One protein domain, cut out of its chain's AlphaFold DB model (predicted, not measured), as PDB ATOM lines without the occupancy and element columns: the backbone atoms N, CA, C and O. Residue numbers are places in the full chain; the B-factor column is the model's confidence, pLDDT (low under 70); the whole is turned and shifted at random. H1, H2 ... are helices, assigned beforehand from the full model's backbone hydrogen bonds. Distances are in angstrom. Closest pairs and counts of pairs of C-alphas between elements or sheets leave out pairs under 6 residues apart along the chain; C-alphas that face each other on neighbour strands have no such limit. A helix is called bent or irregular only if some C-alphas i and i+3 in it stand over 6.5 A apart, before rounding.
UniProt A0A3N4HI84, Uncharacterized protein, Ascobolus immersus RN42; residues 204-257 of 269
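Overview. This is residues 204 to 257 of the 269 residues of an uncharacterized protein of Ascobolus immersus RN42 (UniProt A0A3N4HI84). H1 and H2 form a lopsided V: H2 begins beside Asp 210 of H1 and spreads away from it, and a long loop, residues 223 to 233, joins the end of H1 to the start of H2. H3 follows beyond the far end of H2 and turns away from H1. The printed part has 54 residues with three named helices, in the order H1, H2, H3, and no named strand; the class is all helix. It is only just loose, close to compact, with a radius of gyration of the C-alphas of 12.2 A and spans of 35 by 23 by 17 A.

Arrangement. H1, residues 206 to 222, touches H2, residues 234 to 244, with its residues 210 to 217 alone. Their closest C-alphas, those of Asp 210 and Val 234, are 6.2 A apart. The two run the same way at a steep tilt of 49 degrees. H2 and H3, residues 248 to 257, are close but not clearly touching; their closest C-alphas, those of Pro 243 and Arg 251, are 6.5 A apart. They run opposite ways at a steep tilt of 66 degrees. H1 and H3 are apart. In H1 every O i to N i+4 pair is within hydrogen-bond range; in H2 5 of 7 are, and in H3 5 of 6.

Along the chain. H1 begins at C-alpha 206 (19.858, 9.848, -27.487) and is 24.4 A long. H2 begins at C-alpha 234 (29.159, 5.430, -25.141) and is 15.3 A long; it is neither bent nor irregular, but only just: C-alphas 240 and 243 are 6.4 A apart. H3, 14.9 A long, ends at C-alpha 257 (31.238, -14.621, -10.301).

Size, cuts and confidence. The C-alphas farthest apart, those of Thr 205 and Ser 256, are 35.9 A apart. The printed part has no cut. The link from H1 to H2 is long and that from H2 to H3 is tight. Residues 245 to 250, of which 248 to 250 belong to H3, stand free. The mean pLDDT of the printed part is 88.5; residues 247 to 248, 254 to 255 and 257 are under 70.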
ATOM      1  N   GLU A 204      16.008  12.940 -22.378       90.56
ATOM      2  CA  GLU A 204      14.880  12.601 -23.260       90.56
ATOM      3  C   GLU A 204      15.326  12.127 -24.652       90.56
ATOM      4  O   GLU A 204      14.597  11.417 -25.346       90.56
ATOM      5  N   THR A 205      16.529  12.520 -25.078       94.44
ATOM      6  CA  THR A 205      17.064  12.224 -26.413       94.44
ATOM      7  C   THR A 205      18.338  11.392 -26.331       94.44
ATOM      8  O   THR A 205      19.085  11.464 -25.354       94.44
ATOM      9  N   GLY A 206      18.616  10.621 -27.388       92.12
ATOM     10  CA  GLY A 206      19.858   9.848 -27.487       92.12
ATOM     11  C   GLY A 206      21.111  10.728 -27.448       92.12
ATOM     12  O   GLY A 206      22.054  10.407 -26.738       92.12
ATOM     13  N   GLU A 207      21.095  11.876 -28.131       95.44
ATOM     14  CA  GLU A 207      22.233  12.805 -28.167       95.44
ATOM     15  C   GLU A 207      22.534  13.426 -26.790       95.44
ATOM     16  O   GLU A 207      23.692  13.472 -26.368       95.44
ATOM     17  N   ASP A 208      21.502  13.859 -26.053       95.25
ATOM     18  CA  ASP A 208      21.681  14.383 -24.692       95.25
ATOM     19  C   ASP A 208      22.185  13.285 -23.744       95.25
ATOM     20  O   ASP A 208      23.089  13.513 -22.939       95.25
ATOM     21  N   LYS A 209      21.669  12.061 -23.890       93.75
ATOM     22  CA  LYS A 209      22.120  10.914 -23.098       93.75
ATOM     23  C   LYS A 209      23.599  10.614 -23.331       93.75
ATOM     24  O   LYS A 209      24.348  10.489 -22.363       93.75
ATOM     25  N   ASP A 210      24.027  10.567 -24.590       95.94
ATOM     26  CA  ASP A 210      25.420  10.333 -24.971       95.94
ATOM     27  C   ASP A 210      26.341  11.408 -24.383       95.94
ATOM     28  O   ASP A 210      27.355  11.093 -23.754       95.94
ATOM     29  N   LYS A 211      25.956  12.683 -24.504       97.25
ATOM     30  CA  LYS A 211      26.694  13.802 -23.910       97.25
ATOM     31  C   LYS A 211      26.830  13.653 -22.392       97.25
ATOM     32  O   LYS A 211      27.932  13.799 -21.860       97.25
ATOM     33  N   ARG A 212      25.739  13.342 -21.685       96.25
ATOM     34  CA  ARG A 212      25.746  13.181 -20.221       96.25
ATOM     35  C   ARG A 212      26.572  11.974 -19.769       96.25
ATOM     36  O   ARG A 212      27.248  12.073 -18.745       96.25
ATOM     37  N   CYS A 213      26.590  10.881 -20.537       95.88
ATOM     38  CA  CYS A 213      27.484   9.743 -20.297       95.88
ATOM     39  C   CYS A 213      28.953  10.180 -20.316       95.88
ATOM     40  O   CYS A 213      29.694   9.899 -19.371       95.88
ATOM     41  N   TRP A 214      29.363  10.923 -21.346       97.56
ATOM     42  CA  TRP A 214      30.728  11.444 -21.447       97.56
ATOM     43  C   TRP A 214      31.072  12.424 -20.324       97.56
ATOM     44  O   TRP A 214      32.153  12.337 -19.747       97.56
ATOM     45  N   GLU A 215      30.154  13.317 -19.945       97.38
ATOM     46  CA  GLU A 215      30.365  14.216 -18.804       97.38
ATOM     47  C   GLU A 215      30.559  13.457 -17.483       97.38
ATOM     48  O   GLU A 215      31.392  13.846 -16.658       97.38
ATOM     49  N   ALA A 216      29.794  12.386 -17.267       95.81
ATOM     50  CA  ALA A 216      29.921  11.544 -16.083       95.81
ATOM     51  C   ALA A 216      31.263  10.795 -16.066       95.81
ATOM     52  O   ALA A 216      31.914  10.726 -15.021       95.81
ATOM     53  N   PHE A 217      31.713  10.305 -17.224       96.94
ATOM     54  CA  PHE A 217      33.023   9.677 -17.384       96.94
ATOM     55  C   PHE A 217      34.178  10.649 -17.118       96.94
ATOM     56  O   PHE A 217      35.070  10.347 -16.323       96.94
ATOM     57  N   GLU A 218      34.148  11.843 -17.714       97.56
ATOM     58  CA  GLU A 218      35.167  12.875 -17.490       97.56
ATOM     59  C   GLU A 218      35.229  13.297 -16.018       97.56
ATOM     60  O   GLU A 218      36.312  13.503 -15.463       97.56
ATOM     61  N   PHE A 219      34.075  13.365 -15.348       96.94
ATOM     62  CA  PHE A 219      34.024  13.568 -13.905       96.94
ATOM     63  C   PHE A 219      34.707  12.422 -13.143       96.94
ATOM     64  O   PHE A 219      35.580  12.684 -12.315       96.94
ATOM     65  N   ALA A 220      34.369  11.164 -13.446       95.69
ATOM     66  CA  ALA A 220      34.965   9.997 -12.797       95.69
ATOM     67  C   ALA A 220      36.491   9.944 -12.983       95.69
ATOM     68  O   ALA A 220      37.229   9.710 -12.024       95.69
ATOM     69  N   LYS A 221      36.981  10.239 -14.191       96.56
ATOM     70  CA  LYS A 221      38.411  10.339 -14.504       96.56
ATOM     71  C   LYS A 221      39.085  11.470 -13.723       96.56
ATOM     72  O   LYS A 221      40.120  11.254 -13.094       96.56
ATOM     73  N   LYS A 222      38.495  12.670 -13.716       97.12
ATOM     74  CA  LYS A 222      39.029  13.848 -13.013       97.12
ATOM     75  C   LYS A 222      39.150  13.631 -11.505       97.12
ATOM     76  O   LYS A 222      40.136  14.063 -10.910       97.12
ATOM     77  N   GLU A 223      38.161  12.985 -10.895       94.25
ATOM     78  CA  GLU A 223      38.160  12.679  -9.460       94.25
ATOM     79  C   GLU A 223      38.981  11.420  -9.120       94.25
ATOM     80  O   GLU A 223      39.091  11.048  -7.953       94.25
ATOM     81  N   GLY A 224      39.599  10.777 -10.120       94.25
ATOM     82  CA  GLY A 224      40.451   9.602  -9.936       94.25
ATOM     83  C   GLY A 224      39.684   8.325  -9.589       94.25
ATOM     84  O   GLY A 224      40.280   7.385  -9.067       94.25
ATOM     85  N   LEU A 225      38.379   8.281  -9.871       91.75
ATOM     86  CA  LEU A 225      37.538   7.091  -9.711       91.75
ATOM     87  C   LEU A 225      37.793   6.054 -10.813       91.75
ATOM     88  O   LEU A 225      37.482   4.880 -10.636       91.75
ATOM     89  N   TYR A 226      38.364   6.486 -11.942       94.06
ATOM     90  CA  TYR A 226      38.734   5.633 -13.066       94.06
ATOM     91  C   TYR A 226      40.146   5.956 -13.571       94.06
ATOM     92  O   TYR A 226      40.470   7.117 -13.819       94.06
ATOM     93  N   ILE A 227      40.979   4.921 -13.736       94.12
ATOM     94  CA  ILE A 227      42.379   5.014 -14.212       94.12
ATOM     95  C   ILE A 227      42.619   4.041 -15.394       94.12
ATOM     96  O   ILE A 227      43.750   3.762 -15.774       94.12
ATOM     97  N   GLY A 228      41.556   3.480 -15.978       94.12
ATOM     98  CA  GLY A 228      41.665   2.497 -17.056       94.12
ATOM     99  C   GLY A 228      41.845   3.108 -18.452       94.12
ATOM    100  O   GLY A 228      42.186   4.281 -18.616       94.12
ATOM    101  N   LYS A 229      41.620   2.277 -19.472       95.69
ATOM    102  CA  LYS A 229      41.711   2.648 -20.890       95.69
ATOM    103  C   LYS A 229      40.631   3.672 -21.258       95.69
ATOM    104  O   LYS A 229      39.494   3.557 -20.818       95.69
ATOM    105  N   GLU A 230      40.962   4.640 -22.111       96.56
ATOM    106  CA  GLU A 230      39.941   5.560 -22.618       96.56
ATOM    107  C   GLU A 230      38.906   4.809 -23.472       96.56
ATOM    108  O   GLU A 230      39.295   4.108 -24.418       96.56
ATOM    109  N   PRO A 231      37.607   4.923 -23.142       96.81
ATOM    110  CA  PRO A 231      36.552   4.372 -23.966       96.81
ATOM    111  C   PRO A 231      36.478   5.149 -25.281       96.81
ATOM    112  O   PRO A 231      36.806   6.331 -25.365       96.81
ATOM    113  N   THR A 232      36.035   4.462 -26.320       97.19
ATOM    114  CA  THR A 232      35.820   4.993 -27.670       97.19
ATOM    115  C   THR A 232      34.341   5.114 -28.013       97.19
ATOM    116  O   THR A 232      33.977   5.854 -28.923       97.19
ATOM    117  N   THR A 233      33.480   4.413 -27.273       97.00
ATOM    118  CA  THR A 233      32.030   4.421 -27.475       97.00
ATOM    119  C   THR A 233      31.280   4.706 -26.177       97.00
ATOM    120  O   THR A 233      31.780   4.462 -25.080       97.00
ATOM    121  N   VAL A 234      30.039   5.184 -26.298       94.50
ATOM    122  CA  VAL A 234      29.159   5.430 -25.141       94.50
ATOM    123  C   VAL A 234      28.826   4.135 -24.396       94.50
ATOM    124  O   VAL A 234      28.669   4.152 -23.179       94.50
ATOM    125  N   TRP A 235      28.764   3.000 -25.093       93.31
ATOM    126  CA  TRP A 235      28.546   1.699 -24.457       93.31
ATOM    127  C   TRP A 235      29.702   1.320 -23.533       93.31
ATOM    128  O   TRP A 235      29.461   0.978 -22.383       93.31
ATOM    129  N   GLU A 236      30.946   1.500 -23.984       95.06
ATOM    130  CA  GLU A 236      32.126   1.290 -23.136       95.06
ATOM    131  C   GLU A 236      32.147   2.256 -21.941       95.06
ATOM    132  O   GLU A 236      32.530   1.869 -20.838       95.06
ATOM    133  N   VAL A 237      31.700   3.505 -22.128       93.75
ATOM    134  CA  VAL A 237      31.514   4.448 -21.014       93.75
ATOM    135  C   VAL A 237      30.511   3.895 -20.003       93.75
ATOM    136  O   VAL A 237      30.797   3.881 -18.810       93.75
ATOM    137  N   LEU A 238      29.345   3.429 -20.450       89.94
ATOM    138  CA  LEU A 238      28.331   2.868 -19.559       89.94
ATOM    139  C   LEU A 238      28.852   1.631 -18.816       89.94
ATOM    140  O   LEU A 238      28.661   1.554 -17.605       89.94
ATOM    141  N   ASP A 239      29.576   0.738 -19.492       90.06
ATOM    142  CA  ASP A 239      30.193  -0.445 -18.879       90.06
ATOM    143  C   ASP A 239      31.203  -0.071 -17.782       90.06
ATOM    144  O   ASP A 239      31.281  -0.733 -16.749       90.06
ATOM    145  N   ILE A 240      31.947   1.027 -17.962       91.56
ATOM    146  CA  ILE A 240      32.848   1.575 -16.937       91.56
ATOM    147  C   ILE A 240      32.061   2.186 -15.773       91.56
ATOM    148  O   ILE A 240      32.437   2.037 -14.607       91.56
ATOM    149  N   MET A 241      30.991   2.916 -16.081       90.75
ATOM    150  CA  MET A 241      30.255   3.712 -15.106       90.75
ATOM    151  C   MET A 241      29.339   2.856 -14.227       90.75
ATOM    152  O   MET A 241      29.250   3.121 -13.030       90.75
ATOM    153  N   VAL A 242      28.711   1.804 -14.766       85.19
ATOM    154  CA  VAL A 242      27.782   0.929 -14.026       85.19
ATOM    155  C   VAL A 242      28.404   0.392 -12.729       85.19
ATOM    156  O   VAL A 242      27.824   0.648 -11.671       85.19
ATOM    157  N   PRO A 243      29.597  -0.236 -12.730       84.81
ATOM    158  CA  PRO A 243      30.238  -0.694 -11.499       84.81
ATOM    159  C   PRO A 243      30.582   0.437 -10.526       84.81
ATOM    160  O   PRO A 243      30.621   0.204  -9.322       84.81
ATOM    161  N   LEU A 244      30.857   1.653 -11.012       84.56
ATOM    162  CA  LEU A 244      31.200   2.797 -10.158       84.56
ATOM    163  C   LEU A 244      30.001   3.317  -9.358       84.56
ATOM    164  O   LEU A 244      30.198   3.918  -8.304       84.56
ATOM    165  N   PHE A 245      28.781   3.066  -9.831       77.50
ATOM    166  CA  PHE A 245      27.552   3.398  -9.110       77.50
ATOM    167  C   PHE A 245      27.129   2.316  -8.107       77.50
ATOM    168  O   PHE A 245      26.224   2.546  -7.303       77.50
ATOM    169  N   MET A 246      27.759   1.138  -8.144       74.69
ATOM    170  CA  MET A 246      27.417   0.037  -7.249       74.69
ATOM    171  C   MET A 246      28.092   0.198  -5.878       74.69
ATOM    172  O   MET A 246      29.258   0.604  -5.806       74.69
ATOM    173  N   PRO A 247      27.398  -0.162  -4.781       69.56
ATOM    174  CA  PRO A 247      28.018  -0.313  -3.471       69.56
ATOM    175  C   PRO A 247      29.225  -1.251  -3.542       69.56
ATOM    176  O   PRO A 247      29.197  -2.249  -4.258       69.56
ATOM    177  N   GLU A 248      30.268  -0.971  -2.765       68.38
ATOM    178  CA  GLU A 248      31.512  -1.755  -2.766       68.38
ATOM    179  C   GLU A 248      31.267  -3.248  -2.481       68.38
ATOM    180  O   GLU A 248      31.817  -4.104  -3.168       68.38
ATOM    181  N   SER A 249      30.315  -3.555  -1.591       71.62
ATOM    182  CA  SER A 249      29.857  -4.924  -1.310       71.62
ATOM    183  C   SER A 249      29.305  -5.659  -2.533       71.62
ATOM    184  O   SER A 249      29.428  -6.874  -2.638       71.62
ATOM    185  N   ASP A 250      28.668  -4.939  -3.456       70.19
ATOM    186  CA  ASP A 250      28.092  -5.533  -4.661       70.19
ATOM    187  C   ASP A 250      29.159  -5.700  -5.755       70.19
ATOM    188  O   ASP A 250      29.078  -6.625  -6.562       70.19
ATOM    189  N   ARG A 251      30.199  -4.854  -5.746       70.06
ATOM    190  CA  ARG A 251      31.343  -4.949  -6.669       70.06
ATOM    191  C   ARG A 251      32.185  -6.193  -6.397       70.06
ATOM    192  O   ARG A 251      32.626  -6.844  -7.341       70.06
ATOM    193  N   GLU A 252      32.378  -6.543  -5.127       75.06
ATOM    194  CA  GLU A 252      33.092  -7.766  -4.736       75.06
ATOM    195  C   GLU A 252      32.386  -9.028  -5.260       75.06
ATOM    196  O   GLU A 252      33.048  -9.919  -5.791       75.06
ATOM    197  N   ASN A 253      31.049  -9.053  -5.220       72.00
ATOM    198  CA  ASN A 253      30.251 -10.172  -5.728       72.00
ATOM    199  C   ASN A 253      30.333 -10.318  -7.261       72.00
ATOM    200  O   ASN A 253      30.420 -11.436  -7.769       72.00
ATOM    201  N   LEU A 254      30.356  -9.208  -8.012       67.75
ATOM    202  CA  LEU A 254      30.552  -9.255  -9.469       67.75
ATOM    203  C   LEU A 254      31.920  -9.845  -9.846       67.75
ATOM    204  O   LEU A 254      32.034 -10.654 -10.768       67.75
ATOM    205  N   ASN A 255      32.966  -9.466  -9.111       68.31
ATOM    206  CA  ASN A 255      34.316  -9.958  -9.375       68.31
ATOM    207  C   ASN A 255      34.470 -11.448  -9.020       68.31
ATOM    208  O   ASN A 255      35.247 -12.145  -9.671       68.31
ATOM    209  N   SER A 256      33.738 -11.957  -8.021       70.56
ATOM    210  CA  SER A 256      33.778 -13.382  -7.671       70.56
ATOM    211  C   SER A 256      33.091 -14.275  -8.707       70.56
ATOM    212  O   SER A 256      33.617 -15.340  -9.018       70.56
ATOM    213  N   GLU A 257      31.970 -13.836  -9.290       65.00
ATOM    214  CA  GLU A 257      31.238 -14.621 -10.301       65.00
ATOM    215  C   GLU A 257      32.033 -14.767 -11.609       65.00
ATOM    216  O   GLU A 257      32.053 -15.842 -12.208       65.00
TER     217      GLU A 257